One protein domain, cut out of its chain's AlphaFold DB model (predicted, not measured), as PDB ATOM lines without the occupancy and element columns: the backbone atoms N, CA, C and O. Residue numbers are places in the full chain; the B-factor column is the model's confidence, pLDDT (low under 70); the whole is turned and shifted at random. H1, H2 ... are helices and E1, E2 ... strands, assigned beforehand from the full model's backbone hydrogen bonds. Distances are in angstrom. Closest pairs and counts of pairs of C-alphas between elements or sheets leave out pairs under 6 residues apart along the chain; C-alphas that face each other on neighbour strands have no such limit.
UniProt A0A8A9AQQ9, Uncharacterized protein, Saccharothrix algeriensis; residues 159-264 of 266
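AT A GLANCE: This is residues 159 to 264 of the 266 residues of an uncharacterized protein of Saccharothrix algeriensis (UniProt A0A8A9AQQ9). Little regular structure: a short ribbon of two parallel strands, E1 and E2, has H1 and H2 on different sides of E1, and long loops make most of the rest, with H3 after the longest. The 106 printed residues hold 31 in named elements, in the order E1 H1 H2 E2 H3, a mixed class. The whole is compact, radius of gyration of the C-alphas 13.4 A, spanning 37 by 34 by 24 A.

IN THESE COORDINATES: E1 is residues 159 to 162, from C-alpha 159 at (198.800, 347.721, 228.183). H1 is 184 to 191, 10.4 A; H2 is 205 to 212, 10.3 A; E2 is 217 to 221, 13.1 A. H3 is 258 to 263, ending at C-alpha 263 (210.226, 355.028, 244.733).

HOW THE PARTS SIT: E1 and E2 are parallel at 3 degrees, with N 161 and O 219 2.8 A apart, within hydrogen-bond range. E1, H1 H2, E2 form a strand-helix-strand unit, parallel neighbour strands with helices between. The closest C-alphas of E1 and H1 are Leu 162 and Ala 190, 7.1 A; of E1 and H2, Val 159 and Ala 211, 6.7 A. H1, H2 and H3 have every O i to N i+4 pair within hydrogen-bond range.

THE WHOLE: The printed part has no cut. The link E2 to H3 is long, 36 residues. Residues 228 to 229 are under pLDDT 70.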
ATOM      1  N   VAL A 159     198.566 348.895 227.343       92.25
ATOM      2  CA  VAL A 159     198.800 347.721 228.183       92.25
ATOM      3  C   VAL A 159     197.493 347.405 228.900       92.25
ATOM      4  O   VAL A 159     196.943 348.273 229.577       92.25
ATOM      5  N   GLY A 160     196.969 346.198 228.716       92.81
ATOM      6  CA  GLY A 160     195.711 345.745 229.303       92.81
ATOM      7  C   GLY A 160     195.963 344.670 230.345       92.81
ATOM      8  O   GLY A 160     196.179 343.515 230.007       92.81
ATOM      9  N   VAL A 161     195.900 345.043 231.619       95.50
ATOM     10  CA  VAL A 161     195.932 344.101 232.739       95.50
ATOM     11  C   VAL A 161     194.489 343.789 233.108       95.50
ATOM     12  O   VAL A 161     193.847 344.544 233.841       95.50
ATOM     13  N   LEU A 162     193.961 342.716 232.522       95.62
ATOM     14  CA  LEU A 162     192.551 342.358 232.623       95.62
ATOM     15  C   LEU A 162     192.364 341.159 233.549       95.62
ATOM     16  O   LEU A 162     192.615 340.010 233.188       95.62
ATOM     17  N   ASP A 163     191.900 341.466 234.753       95.75
ATOM     18  CA  ASP A 163     191.570 340.535 235.823       95.75
ATOM     19  C   ASP A 163     192.715 339.552 236.118       95.75
ATOM     20  O   ASP A 163     192.554 338.355 235.910       95.75
ATOM     21  N   PRO A 164     193.908 340.013 236.536       96.50
ATOM     22  CA  PRO A 164     195.038 339.119 236.787       96.50
ATOM     23  C   PRO A 164     194.729 338.132 237.925       96.50
ATOM     24  O   PRO A 164     194.062 338.467 238.909       96.50
ATOM     25  N   ARG A 165     195.237 336.900 237.826       96.12
ATOM     26  CA  ARG A 165     195.147 335.911 238.908       96.12
ATOM     27  C   ARG A 165     196.021 336.358 240.068       96.12
ATOM     28  O   ARG A 165     197.227 336.531 239.900       96.12
ATOM     29  N   VAL A 166     195.403 336.510 241.238       97.00
ATOM     30  CA  VAL A 166     196.085 336.838 242.492       97.00
ATOM     31  C   VAL A 166     196.493 335.530 243.187       97.00
ATOM     32  O   VAL A 166     195.619 334.733 243.539       97.00
ATOM     33  N   PRO A 167     197.797 335.270 243.397       96.44
ATOM     34  CA  PRO A 167     198.261 334.029 244.004       96.44
ATOM     35  C   PRO A 167     197.668 333.783 245.396       96.44
ATOM     36  O   PRO A 167     197.683 334.655 246.266       96.44
ATOM     37  N   GLY A 168     197.175 332.563 245.620       92.81
ATOM     38  CA  GLY A 168     196.549 332.155 246.883       92.81
ATOM     39  C   GLY A 168     195.054 332.475 247.000       92.81
ATOM     40  O   GLY A 168     194.471 332.197 248.044       92.81
ATOM     41  N   PHE A 169     194.426 333.014 245.950       93.12
ATOM     42  CA  PHE A 169     193.009 333.377 245.936       93.12
ATOM     43  C   PHE A 169     192.272 332.673 244.791       93.12
ATOM     44  O   PHE A 169     192.603 332.837 243.619       93.12
ATOM     45  N   GLY A 170     191.261 331.870 245.138       91.00
ATOM     46  CA  GLY A 170     190.378 331.232 244.157       91.00
ATOM     47  C   GLY A 170     189.419 332.232 243.505       91.00
ATOM     48  O   GLY A 170     189.175 333.309 244.053       91.00
ATOM     49  N   ASP A 171     188.828 331.864 242.366       90.00
ATOM     50  CA  ASP A 171     188.017 332.783 241.551       90.00
ATOM     51  C   ASP A 171     186.790 333.353 242.288       90.00
ATOM     52  O   ASP A 171     186.413 334.487 242.020       90.00
ATOM     53  N   ALA A 172     186.223 332.636 243.265       90.00
ATOM     54  CA  ALA A 172     185.085 333.094 244.078       90.00
ATOM     55  C   ALA A 172     185.478 333.750 245.424       90.00
ATOM     56  O   ALA A 172     184.632 333.936 246.296       90.00
ATOM     57  N   SER A 173     186.764 334.042 245.642       89.81
ATOM     58  CA  SER A 173     187.262 334.611 246.905       89.81
ATOM     59  C   SER A 173     187.306 336.147 246.895       89.81
ATOM     60  O   SER A 173     187.072 336.782 245.870       89.81
ATOM     61  N   GLY A 174     187.660 336.762 248.031       87.62
ATOM     62  CA  GLY A 174     187.726 338.225 248.174       87.62
ATOM     63  C   GLY A 174     188.732 338.937 247.256       87.62
ATOM     64  O   GLY A 174     188.569 340.128 247.020       87.62
ATOM     65  N   LEU A 175     189.729 338.220 246.719       93.31
ATOM     66  CA  LEU A 175     190.624 338.692 245.647       93.31
ATOM     67  C   LEU A 175     190.542 337.782 244.401       93.31
ATOM     68  O   LEU A 175     191.520 337.600 243.678       93.31
ATOM     69  N   GLY A 176     189.374 337.165 244.188       92.62
ATOM     70  CA  GLY A 176     189.058 336.318 243.040       92.62
ATOM     71  C   GLY A 176     188.774 337.107 241.757       92.62
ATOM     72  O   GLY A 176     189.149 338.270 241.637       92.62
ATOM     73  N   SER A 177     188.110 336.469 240.794       95.00
ATOM     74  CA  SER A 177     187.761 337.076 239.502       95.00
ATOM     75  C   SER A 177     186.863 338.303 239.700       95.00
ATOM     76  O   SER A 177     185.845 338.219 240.388       95.00
ATOM     77  N   VAL A 178     187.228 339.439 239.098       94.50
ATOM     78  CA  VAL A 178     186.374 340.646 239.083       94.50
ATOM     79  C   VAL A 178     185.448 340.687 237.873       94.50
ATOM     80  O   VAL A 178     184.435 341.381 237.908       94.50
ATOM     81  N   LEU A 179     185.795 339.970 236.800       92.56
ATOM     82  CA  LEU A 179     184.997 339.904 235.577       92.56
ATOM     83  C   LEU A 179     183.969 338.768 235.606       92.56
ATOM     84  O   LEU A 179     183.007 338.809 234.847       92.56
ATOM     85  N   GLY A 180     184.151 337.771 236.475       90.50
ATOM     86  CA  GLY A 180     183.317 336.574 236.483       90.50
ATOM     87  C   GLY A 180     183.487 335.769 235.191       90.50
ATOM     88  O   GLY A 180     184.613 335.499 234.768       90.50
ATOM     89  N   GLU A 181     182.370 335.363 234.589       91.81
ATOM     90  CA  GLU A 181     182.355 334.669 233.300       91.81
ATOM     91  C   GLU A 181     182.663 335.641 232.151       91.81
ATOM     92  O   GLU A 181     182.037 336.693 232.011       91.81
ATOM     93  N   VAL A 182     183.630 335.280 231.306       91.81
ATOM     94  CA  VAL A 182     184.084 336.129 230.201       91.81
ATOM     95  C   VAL A 182     183.448 335.672 228.893       91.81
ATOM     96  O   VAL A 182     183.810 334.637 228.337       91.81
ATOM     97  N   GLY A 183     182.513 336.477 228.388       93.38
ATOM     98  CA  GLY A 183     181.880 336.265 227.087       93.38
ATOM     99  C   GLY A 183     182.815 336.525 225.891       93.38
ATOM    100  O   GLY A 183     183.888 337.121 226.038       93.38
ATOM    101  N   PRO A 184     182.398 336.131 224.673       93.38
ATOM    102  CA  PRO A 184     183.244 336.161 223.477       93.38
ATOM    103  C   PRO A 184     183.701 337.572 223.076       93.38
ATOM    104  O   PRO A 184     184.832 337.742 222.629       93.38
ATOM    105  N   GLU A 185     182.863 338.592 223.275       91.12
ATOM    106  CA  GLU A 185     183.204 339.983 222.948       91.12
ATOM    107  C   GLU A 185     184.360 340.506 223.811       91.12
ATOM    108  O   GLU A 185     185.315 341.097 223.302       91.12
ATOM    109  N   LEU A 186     184.309 340.238 225.119       88.06
ATOM    110  CA  LEU A 186     185.356 340.646 226.050       88.06
ATOM    111  C   LEU A 186     186.636 339.835 225.834       88.06
ATOM    112  O   LEU A 186     187.726 340.401 225.895       88.06
ATOM    113  N   ALA A 187     186.519 338.545 225.515       90.81
ATOM    114  CA  ALA A 187     187.666 337.719 225.147       90.81
ATOM    115  C   ALA A 187     188.378 338.258 223.892       90.81
ATOM    116  O   ALA A 187     189.603 338.378 223.883       90.81
ATOM    117  N   ALA A 188     187.621 338.648 222.861       90.00
ATOM    118  CA  ALA A 188     188.170 339.243 221.645       90.00
ATOM    119  C   ALA A 188     188.848 340.597 221.920       90.00
ATOM    120  O   ALA A 188     189.955 340.844 221.441       90.00
ATOM    121  N   LEU A 189     188.226 341.454 222.740       87.75
ATOM    122  CA  LEU A 189     188.821 342.726 223.158       87.75
ATOM    123  C   LEU A 189     190.131 342.514 223.929       87.75
ATOM    124  O   LEU A 189     191.121 343.210 223.686       87.75
ATOM    125  N   ALA A 190     190.127 341.556 224.856       90.44
ATOM    126  CA  ALA A 190     191.268 341.220 225.689       90.44
ATOM    127  C   ALA A 190     192.432 340.662 224.869       90.44
ATOM    128  O   ALA A 190     193.581 340.998 225.142       90.44
ATOM    129  N   ALA A 191     192.158 339.862 223.835       89.75
ATOM    130  CA  ALA A 191     193.180 339.329 222.937       89.75
ATOM    131  C   ALA A 191     193.960 340.430 222.192       89.75
ATOM    132  O   ALA A 191     195.128 340.234 221.870       89.75
ATOM    133  N   GLY A 192     193.340 341.591 221.954       84.69
ATOM    134  CA  GLY A 192     193.982 342.747 221.324       84.69
ATOM    135  C   GLY A 192     194.842 343.611 222.258       84.69
ATOM    136  O   GLY A 192     195.413 344.595 221.796       84.69
ATOM    137  N   GLN A 193     194.912 343.295 223.556       84.81
ATOM    138  CA  GLN A 193     195.732 344.032 224.524       84.81
ATOM    139  C   GLN A 193     197.138 343.437 224.662       84.81
ATOM    140  O   GLN A 193     197.420 342.336 224.195       84.81
ATOM    141  N   VAL A 194     198.025 344.154 225.356       83.69
ATOM    142  CA  VAL A 194     199.328 343.634 225.799       83.69
ATOM    143  C   VAL A 194     199.316 343.532 227.328       83.69
ATOM    144  O   VAL A 194     199.156 344.569 227.968       83.69
ATOM    145  N   PRO A 195     199.474 342.351 227.948       83.44
ATOM    146  CA  PRO A 195     199.509 341.018 227.356       83.44
ATOM    147  C   PRO A 195     198.081 340.560 227.034       83.44
ATOM    148  O   PRO A 195     197.175 340.731 227.842       83.44
ATOM    149  N   GLY A 196     197.864 339.976 225.858       88.62
ATOM    150  CA  GLY A 196     196.520 339.577 225.448       88.62
ATOM    151  C   GLY A 196     195.894 338.565 226.413       88.62
ATOM    152  O   GLY A 196     196.582 337.667 226.916       88.62
ATOM    153  N   GLY A 197     194.587 338.696 226.640       92.94
ATOM    154  CA  GLY A 197     193.774 337.774 227.435       92.94
ATOM    155  C   GLY A 197     193.279 338.333 228.772       92.94
ATOM    156  O   GLY A 197     193.482 339.494 229.114       92.94
ATOM    157  N   VAL A 198     192.580 337.472 229.512       94.38
ATOM    158  CA  VAL A 198     192.005 337.715 230.845       94.38
ATOM    159  C   VAL A 198     192.495 336.633 231.805       94.38
ATOM    160  O   VAL A 198     192.873 335.554 231.346       94.38
ATOM    161  N   ARG A 199     192.456 336.866 233.124       93.88
ATOM    162  CA  ARG A 199     192.804 335.835 234.131       93.88
ATOM    163  C   ARG A 199     194.190 335.214 233.920       93.88
ATOM    164  O   ARG A 199     194.392 334.033 234.204       93.88
ATOM    165  N   ARG A 200     195.146 336.012 233.446       95.19
ATOM    166  CA  ARG A 200     196.555 335.616 233.354       95.19
ATOM    167  C   ARG A 200     197.188 335.533 234.742       95.19
ATOM    168  O   ARG A 200     196.837 336.320 235.618       95.19
ATOM    169  N   ASP A 201     198.107 334.599 234.931       95.19
ATOM    170  CA  ASP A 201     198.866 334.354 236.167       95.19
ATOM    171  C   ASP A 201     200.342 334.767 236.081       95.19
ATOM    172  O   ASP A 201     201.096 334.564 237.029       95.19
ATOM    173  N   ASP A 202     200.742 335.384 234.975       95.19
ATOM    174  CA  ASP A 202     202.106 335.846 234.707       95.19
ATOM    175  C   ASP A 202     202.219 337.378 234.636       95.19
ATOM    176  O   ASP A 202     203.255 337.924 234.264       95.19
ATOM    177  N   VAL A 203     201.157 338.098 235.008       95.88
ATOM    178  CA  VAL A 203     201.121 339.565 234.975       95.88
ATOM    179  C   VAL A 203     201.541 340.107 236.333       95.88
ATOM    180  O   VAL A 203     200.717 340.556 237.133       95.88
ATOM    181  N   ASP A 204     202.835 340.010 236.622       95.50
ATOM    182  CA  ASP A 204     203.451 340.566 237.825       95.50
ATOM    183  C   ASP A 204     203.993 341.994 237.611       95.50
ATOM    184  O   ASP A 204     203.758 342.642 236.585       95.50
ATOM    185  N   ARG A 205     204.669 342.538 238.629       95.12
ATOM    186  CA  ARG A 205     205.204 343.906 238.592       95.12
ATOM    187  C   ARG A 205     206.373 344.082 237.623       95.12
ATOM    188  O   ARG A 205     206.517 345.176 237.092       95.12
ATOM    189  N   ASP A 206     207.182 343.048 237.406       94.12
ATOM    190  CA  ASP A 206     208.339 343.121 236.512       94.12
ATOM    191  C   ASP A 206     207.871 343.033 235.055       94.12
ATOM    192  O   ASP A 206     208.314 343.813 234.211       94.12
ATOM    193  N   PHE A 207     206.880 342.175 234.778       94.62
ATOM    194  CA  PHE A 207     206.154 342.202 233.511       94.62
ATOM    195  C   PHE A 207     205.548 343.589 233.260       94.62
ATOM    196  O   PHE A 207     205.715 344.155 232.178       94.62
ATOM    197  N   LEU A 208     204.846 344.151 234.251       94.62
ATOM    198  CA  LEU A 208     204.179 345.442 234.100       94.62
ATOM    199  C   LEU A 208     205.184 346.576 233.862       94.62
ATOM    200  O   LEU A 208     204.942 347.417 233.002       94.62
ATOM    201  N   GLU A 209     206.309 346.592 234.583       93.56
ATOM    202  CA  GLU A 209     207.407 347.542 234.369       93.56
ATOM    203  C   GLU A 209     207.894 347.500 232.914       93.56
ATOM    204  O   GLU A 209     207.921 348.533 232.243       93.56
ATOM    205  N   ALA A 210     208.202 346.305 232.401       93.19
ATOM    206  CA  ALA A 210     208.668 346.127 231.030       93.19
ATOM    207  C   ALA A 210     207.602 346.522 229.994       93.19
ATOM    208  O   ALA A 210     207.899 347.235 229.036       93.19
ATOM    209  N   ALA A 211     206.349 346.107 230.195       91.88
ATOM    210  CA  ALA A 211     205.251 346.407 229.279       91.88
ATOM    211  C   ALA A 211     204.943 347.911 229.209       91.88
ATOM    212  O   ALA A 211     204.540 348.416 228.160       91.88
ATOM    213  N   LEU A 212     205.129 348.635 230.317       91.94
ATOM    214  CA  LEU A 212     204.858 350.067 230.397       91.94
ATOM    215  C   LEU A 212     205.969 350.952 229.821       91.94
ATOM    216  O   LEU A 212     205.704 352.137 229.622       91.94
ATOM    217  N   ALA A 213     207.156 350.413 229.522       91.31
ATOM    218  CA  ALA A 213     208.304 351.190 229.044       91.31
ATOM    219  C   ALA A 213     207.975 352.058 227.812       91.31
ATOM    220  O   ALA A 213     208.327 353.236 227.778       91.31
ATOM    221  N   ASP A 214     207.215 351.501 226.861       86.69
ATOM    222  CA  ASP A 214     206.789 352.185 225.630       86.69
ATOM    223  C   ASP A 214     205.267 352.421 225.562       86.69
ATOM    224  O   ASP A 214     204.726 352.891 224.553       86.69
ATOM    225  N   ALA A 215     204.534 352.089 226.629       88.88
ATOM    226  CA  ALA A 215     203.081 352.170 226.637       88.88
ATOM    227  C   ALA A 215     202.591 353.619 226.661       88.88
ATOM    228  O   ALA A 215     203.068 354.472 227.408       88.88
ATOM    229  N   SER A 216     201.532 353.897 225.902       85.69
ATOM    230  CA  SER A 216     200.831 355.176 226.032       85.69
ATOM    231  C   SER A 216     199.775 355.160 227.122       85.69
ATOM    232  O   SER A 216     199.433 356.226 227.643       85.69
ATOM    233  N   ARG A 217     199.194 353.998 227.428       87.00
ATOM    234  CA  ARG A 217     198.110 353.851 228.404       87.00
ATOM    235  C   ARG A 217     198.194 352.502 229.102       87.00
ATOM    236  O   ARG A 217     198.628 351.523 228.509       87.00
ATOM    237  N   LEU A 218     197.674 352.479 230.321       90.25
ATOM    238  CA  LEU A 218     197.360 351.274 231.073       90.25
ATOM    239  C   LEU A 218     195.840 351.204 231.254       90.25
ATOM    240  O   LEU A 218     195.240 352.153 231.765       90.25
ATOM    241  N   LEU A 219     195.235 350.094 230.845       91.19
ATOM    242  CA  LEU A 219     193.900 349.679 231.256       91.19
ATOM    243  C   LEU A 219     194.068 348.592 232.314       91.19
ATOM    244  O   LEU A 219     194.580 347.516 232.024       91.19
ATOM    245  N   TYR A 220     193.644 348.884 233.538       93.88
ATOM    246  CA  TYR A 220     193.662 347.928 234.636       93.88
ATOM    247  C   TYR A 220     192.231 347.604 235.045       93.88
ATOM    248  O   TYR A 220     191.454 348.506 235.368       93.88
ATOM    249  N   VAL A 221     191.903 346.318 235.043       95.06
ATOM    250  CA  VAL A 221     190.668 345.775 235.600       95.06
ATOM    251  C   VAL A 221     191.087 344.714 236.600       95.06
ATOM    252  O   VAL A 221     191.706 343.729 236.226       95.06
ATOM    253  N   GLY A 222     190.819 344.925 237.880       94.88
ATOM    254  CA  GLY A 222     191.290 344.038 238.936       94.88
ATOM    255  C   GLY A 222     191.072 344.653 240.307       94.88
ATOM    256  O   GLY A 222     190.527 345.755 240.433       94.88
ATOM    257  N   HIS A 223     191.502 343.943 241.343       96.00
ATOM    258  CA  HIS A 223     191.350 344.405 242.716       96.00
ATOM    259  C   HIS A 223     192.290 345.564 243.030       96.00
ATOM    260  O   HIS A 223     193.493 345.519 242.775       96.00
ATOM    261  N   VAL A 224     191.740 346.589 243.676       93.38
ATOM    262  CA  VAL A 224     192.507 347.698 244.241       93.38
ATOM    263  C   VAL A 224     192.168 347.798 245.714       93.38
ATOM    264  O   VAL A 224     190.998 347.822 246.089       93.38
ATOM    265  N   THR A 225     193.186 347.889 246.560       89.50
ATOM    266  CA  THR A 225     192.990 348.157 247.986       89.50
ATOM    267  C   THR A 225     193.482 349.556 248.296       89.50
ATOM    268  O   THR A 225     194.608 349.929 247.960       89.50
ATOM    269  N   THR A 226     192.636 350.355 248.938       80.81
ATOM    270  CA  THR A 226     193.041 351.661 249.454       80.81
ATOM    271  C   THR A 226     193.900 351.480 250.698       80.81
ATOM    272  O   THR A 226     193.552 350.692 251.575       80.81
ATOM    273  N   GLY A 227     194.997 352.228 250.783       72.31
ATOM    274  CA  GLY A 227     195.849 352.277 251.968       72.31
ATOM    275  C   GLY A 227     195.488 353.419 252.915       72.31
ATOM    276  O   GLY A 227     194.615 354.237 252.619       72.31
ATOM    277  N   GLY A 228     196.215 353.523 254.031       67.50
ATOM    278  CA  GLY A 228     196.052 354.633 254.989       67.50
ATOM    279  C   GLY A 228     196.447 356.008 254.425       67.50
ATOM    280  O   GLY A 228     196.052 357.042 254.957       67.50
ATOM    281  N   HIS A 229     197.213 356.022 253.332       69.44
ATOM    282  CA  HIS A 229     197.617 357.206 252.576       69.44
ATOM    283  C   HIS A 229     197.845 356.846 251.101       69.44
ATOM    284  O   HIS A 229     197.963 355.674 250.746       69.44
ATOM    285  N   GLY A 230     197.987 357.851 250.229       71.81
ATOM    286  CA  GLY A 230     198.098 357.647 248.776       71.81
ATOM    287  C   GLY A 230     199.218 356.693 248.338       71.81
ATOM    288  O   GLY A 230     199.002 355.892 247.437       71.81
ATOM    289  N   LEU A 231     200.374 356.716 249.014       82.56
ATOM    290  CA  LEU A 231     201.501 355.818 248.713       82.56
ATOM    291  C   LEU A 231     201.240 354.340 249.066       82.56
ATOM    292  O   LEU A 231     201.957 353.469 248.587       82.56
ATOM    293  N   ASP A 232     200.214 354.052 249.869       85.38
ATOM    294  CA  ASP A 232     199.840 352.694 250.280       85.38
ATOM    295  C   ASP A 232     198.623 352.171 249.498       85.38
ATOM    296  O   ASP A 232     198.107 351.100 249.787       85.38
ATOM    297  N   ALA A 233     198.142 352.901 248.485       89.88
ATOM    298  CA  ALA A 233     197.189 352.336 247.534       89.88
ATOM    299  C   ALA A 233     197.852 351.180 246.768       89.88
ATOM    300  O   ALA A 233     199.005 351.306 246.345       89.88
ATOM    301  N   ARG A 234     197.139 350.061 246.605       94.62
ATOM    302  CA  ARG A 234     197.707 348.807 246.093       94.62
ATOM    303  C   ARG A 234     196.920 348.274 244.908       94.62
ATOM    304  O   ARG A 234     195.702 348.142 245.008       94.62
ATOM    305  N   LEU A 235     197.626 347.926 243.836       96.38
ATOM    306  CA  LEU A 235     197.119 347.074 242.763       96.38
ATOM    307  C   LEU A 235     197.467 345.620 243.079       96.38
ATOM    308  O   LEU A 235     198.597 345.324 243.483       96.38
ATOM    309  N   HIS A 236     196.513 344.719 242.868       97.25
ATOM    310  CA  HIS A 236     196.757 343.285 242.979       97.25
ATOM    311  C   HIS A 236     197.082 342.714 241.598       97.25
ATOM    312  O   HIS A 236     196.358 342.937 240.626       97.25
ATOM    313  N   LEU A 237     198.219 342.035 241.522       97.06
ATOM    314  CA  LEU A 237     198.827 341.478 240.310       97.06
ATOM    315  C   LEU A 237     199.114 339.987 240.537       97.06
ATOM    316  O   LEU A 237     198.734 339.429 241.565       97.06
ATOM    317  N   SER A 238     199.860 339.349 239.643       97.25
ATOM    318  CA  SER A 238     200.291 337.959 239.822       97.25
ATOM    319  C   SER A 238     201.572 337.787 240.656       97.25
ATOM    320  O   SER A 238     202.156 336.710 240.690       97.25
ATOM    321  N   CYS A 239     202.014 338.824 241.385       97.25
ATOM    322  CA  CYS A 239     203.239 338.786 242.200       97.25
ATOM    323  C   CYS A 239     203.206 337.685 243.282       97.25
ATOM    324  O   CYS A 239     202.314 337.666 244.127       97.25
ATOM    325  N   GLY A 240     204.206 336.814 243.342       95.94
ATOM    326  CA  GLY A 240     204.307 335.801 244.393       95.94
ATOM    327  C   GLY A 240     204.837 336.337 245.730       95.94
ATOM    328  O   GLY A 240     205.157 337.517 245.891       95.94
ATOM    329  N   THR A 241     205.001 335.436 246.700       95.00
ATOM    330  CA  THR A 241     205.585 335.747 248.019       95.00
ATOM    331  C   THR A 241     207.048 336.198 247.944       95.00
ATOM    332  O   THR A 241     207.484 337.017 248.761       95.00
ATOM    333  N   GLY A 242     207.787 335.691 246.951       93.50
ATOM    334  CA  GLY A 242     209.191 336.018 246.690       93.50
ATOM    335  C   GLY A 242     209.418 337.322 245.922       93.50
ATOM    336  O   GLY A 242     210.556 337.768 245.823       93.50
ATOM    337  N   THR A 243     208.368 337.956 245.392       94.88
ATOM    338  CA  THR A 243     208.506 339.218 244.658       94.88
ATOM    339  C   THR A 243     208.946 340.338 245.606       94.88
ATOM    340  O   THR A 243     208.411 340.456 246.711       94.88
ATOM    341  N   THR A 244     209.899 341.179 245.194       93.31
ATOM    342  CA  THR A 244     210.339 342.348 245.975       93.31
ATOM    343  C   THR A 244     209.264 343.434 245.998       93.31
ATOM    344  O   THR A 244     208.453 343.550 245.080       93.31
ATOM    345  N   GLY A 245     209.217 344.237 247.062       92.25
ATOM    346  CA  GLY A 245     208.261 345.337 247.176       92.25
ATOM    347  C   GLY A 245     207.993 345.768 248.609       92.25
ATOM    348  O   GLY A 245     208.297 345.047 249.558       92.25
ATOM    349  N   ARG A 246     207.380 346.944 248.761       91.75
ATOM    350  CA  ARG A 246     207.125 347.565 250.073       91.75
ATOM    351  C   ARG A 246     205.904 347.021 250.804       91.75
ATOM    352  O   ARG A 246     205.820 347.161 252.021       91.75
ATOM    353  N   ALA A 247     204.947 346.429 250.093       92.38
ATOM    354  CA  ALA A 247     203.748 345.880 250.721       92.38
ATOM    355  C   ALA A 247     204.077 344.653 251.579       92.38
ATOM    356  O   ALA A 247     204.871 343.803 251.171       92.38
ATOM    357  N   ALA A 248     203.394 344.505 252.716       92.31
ATOM    358  CA  ALA A 248     203.298 343.219 253.401       92.31
ATOM    359  C   ALA A 248     202.587 342.177 252.513       92.31
ATOM    360  O   ALA A 248     201.827 342.534 251.607       92.31
ATOM    361  N   LEU A 249     202.827 340.891 252.783       94.62
ATOM    362  CA  LEU A 249     202.122 339.808 252.097       94.62
ATOM    363  C   LEU A 249     200.639 339.800 252.471       94.62
ATOM    364  O   LEU A 249     200.272 340.017 253.625       94.62
ATOM    365  N   VAL A 250     199.799 339.502 251.484       91.12
ATOM    366  CA  VAL A 250     198.368 339.249 251.649       91.12
ATOM    367  C   VAL A 250     198.115 337.841 251.123       91.12
ATOM    368  O   VAL A 250     198.122 337.615 249.915       91.12
ATOM    369  N   GLY A 251     197.975 336.872 252.030       88.62
ATOM    370  CA  GLY A 251     197.957 335.456 251.651       88.62
ATOM    371  C   GLY A 251     199.245 335.057 250.919       88.62
ATOM    372  O   GLY A 251     200.341 335.236 251.449       88.62
ATOM    373  N   GLY A 252     199.110 334.536 249.696       89.75
ATOM    374  CA  GLY A 252     200.226 334.107 248.844       89.75
ATOM    375  C   GLY A 252     200.804 335.185 247.917       89.75
ATOM    376  O   GLY A 252     201.639 334.860 247.075       89.75
ATOM    377  N   HIS A 253     200.369 336.443 248.038       95.56
ATOM    378  CA  HIS A 253     200.657 337.510 247.075       95.56
ATOM    379  C   HIS A 253     201.298 338.744 247.729       95.56
ATOM    380  O   HIS A 253     200.961 339.106 248.861       95.56
ATOM    381  N   ARG A 254     202.184 339.436 246.993       96.81
ATOM    382  CA  ARG A 254     202.684 340.773 247.359       96.81
ATOM    383  C   ARG A 254     202.099 341.866 246.448       96.81
ATOM    384  O   ARG A 254     202.560 341.999 245.308       96.81
ATOM    385  N   PRO A 255     201.179 342.713 246.948       96.75
ATOM    386  CA  PRO A 255     200.590 343.794 246.156       96.75
ATOM    387  C   PRO A 255     201.618 344.813 245.652       96.75
ATOM    388  O   PRO A 255     202.630 345.074 246.312       96.75
ATOM    389  N   LEU A 256     201.351 345.412 244.489       96.81
ATOM    390  CA  LEU A 256     202.123 346.535 243.957       96.81
ATOM    391  C   LEU A 256     201.594 347.835 244.568       96.81
ATOM    392  O   LEU A 256     200.449 348.215 244.322       96.81
ATOM    393  N   THR A 257     202.407 348.518 245.371       95.31
ATOM    394  CA  THR A 257     201.999 349.783 246.007       95.31
ATOM    395  C   THR A 257     202.268 350.988 245.110       95.31
ATOM    396  O   THR A 257     203.168 350.976 244.275       95.31
ATOM    397  N   ALA A 258     201.556 352.091 245.329       91.81
ATOM    398  CA  ALA A 258     201.926 353.371 244.731       91.81
ATOM    399  C   ALA A 258     203.348 353.812 245.144       91.81
ATOM    400  O   ALA A 258     204.054 354.423 244.345       91.81
ATOM    401  N   ALA A 259     203.802 353.462 246.355       90.38
ATOM    402  CA  ALA A 259     205.187 353.663 246.783       90.38
ATOM    403  C   ALA A 259     206.189 352.893 245.911       90.38
ATOM    404  O   ALA A 259     207.230 353.445 245.576       90.38
ATOM    405  N   ASP A 260     205.874 351.659 245.517       94.75
ATOM    406  CA  ASP A 260     206.707 350.870 244.603       94.75
ATOM    407  C   ASP A 260     206.865 351.547 243.237       94.75
ATOM    408  O   ASP A 260     207.960 351.551 242.687       94.75
ATOM    409  N   VAL A 261     205.810 352.190 242.730       90.88
ATOM    410  CA  VAL A 261     205.852 352.932 241.460       90.88
ATOM    411  C   VAL A 261     206.677 354.217 241.573       90.88
ATOM    412  O   VAL A 261     207.454 354.537 240.681       90.88
ATOM    413  N   VAL A 262     206.504 354.979 242.657       88.50
ATOM    414  CA  VAL A 262     207.150 356.296 242.814       88.50
ATOM    415  C   VAL A 262     208.608 356.180 243.258       88.50
ATOM    416  O   VAL A 262     209.429 357.012 242.883       88.50
ATOM    417  N   LEU A 263     208.923 355.179 244.080       89.75
ATOM    418  CA  LEU A 263     210.226 355.028 244.733       89.75
ATOM    419  C   LEU A 263     211.035 353.835 244.198       89.75
ATOM    420  O   LEU A 263     212.139 353.608 244.686       89.75
ATOM    421  N   GLY A 264     210.491 353.073 243.241       87.94
ATOM    422  CA  GLY A 264     211.102 351.874 242.652       87.94
ATOM    423  C   GLY A 264     211.016 350.649 243.564       87.94
ATOM    424  O   GLY A 264     211.226 350.760 244.763       87.94
TER     425      GLY A 264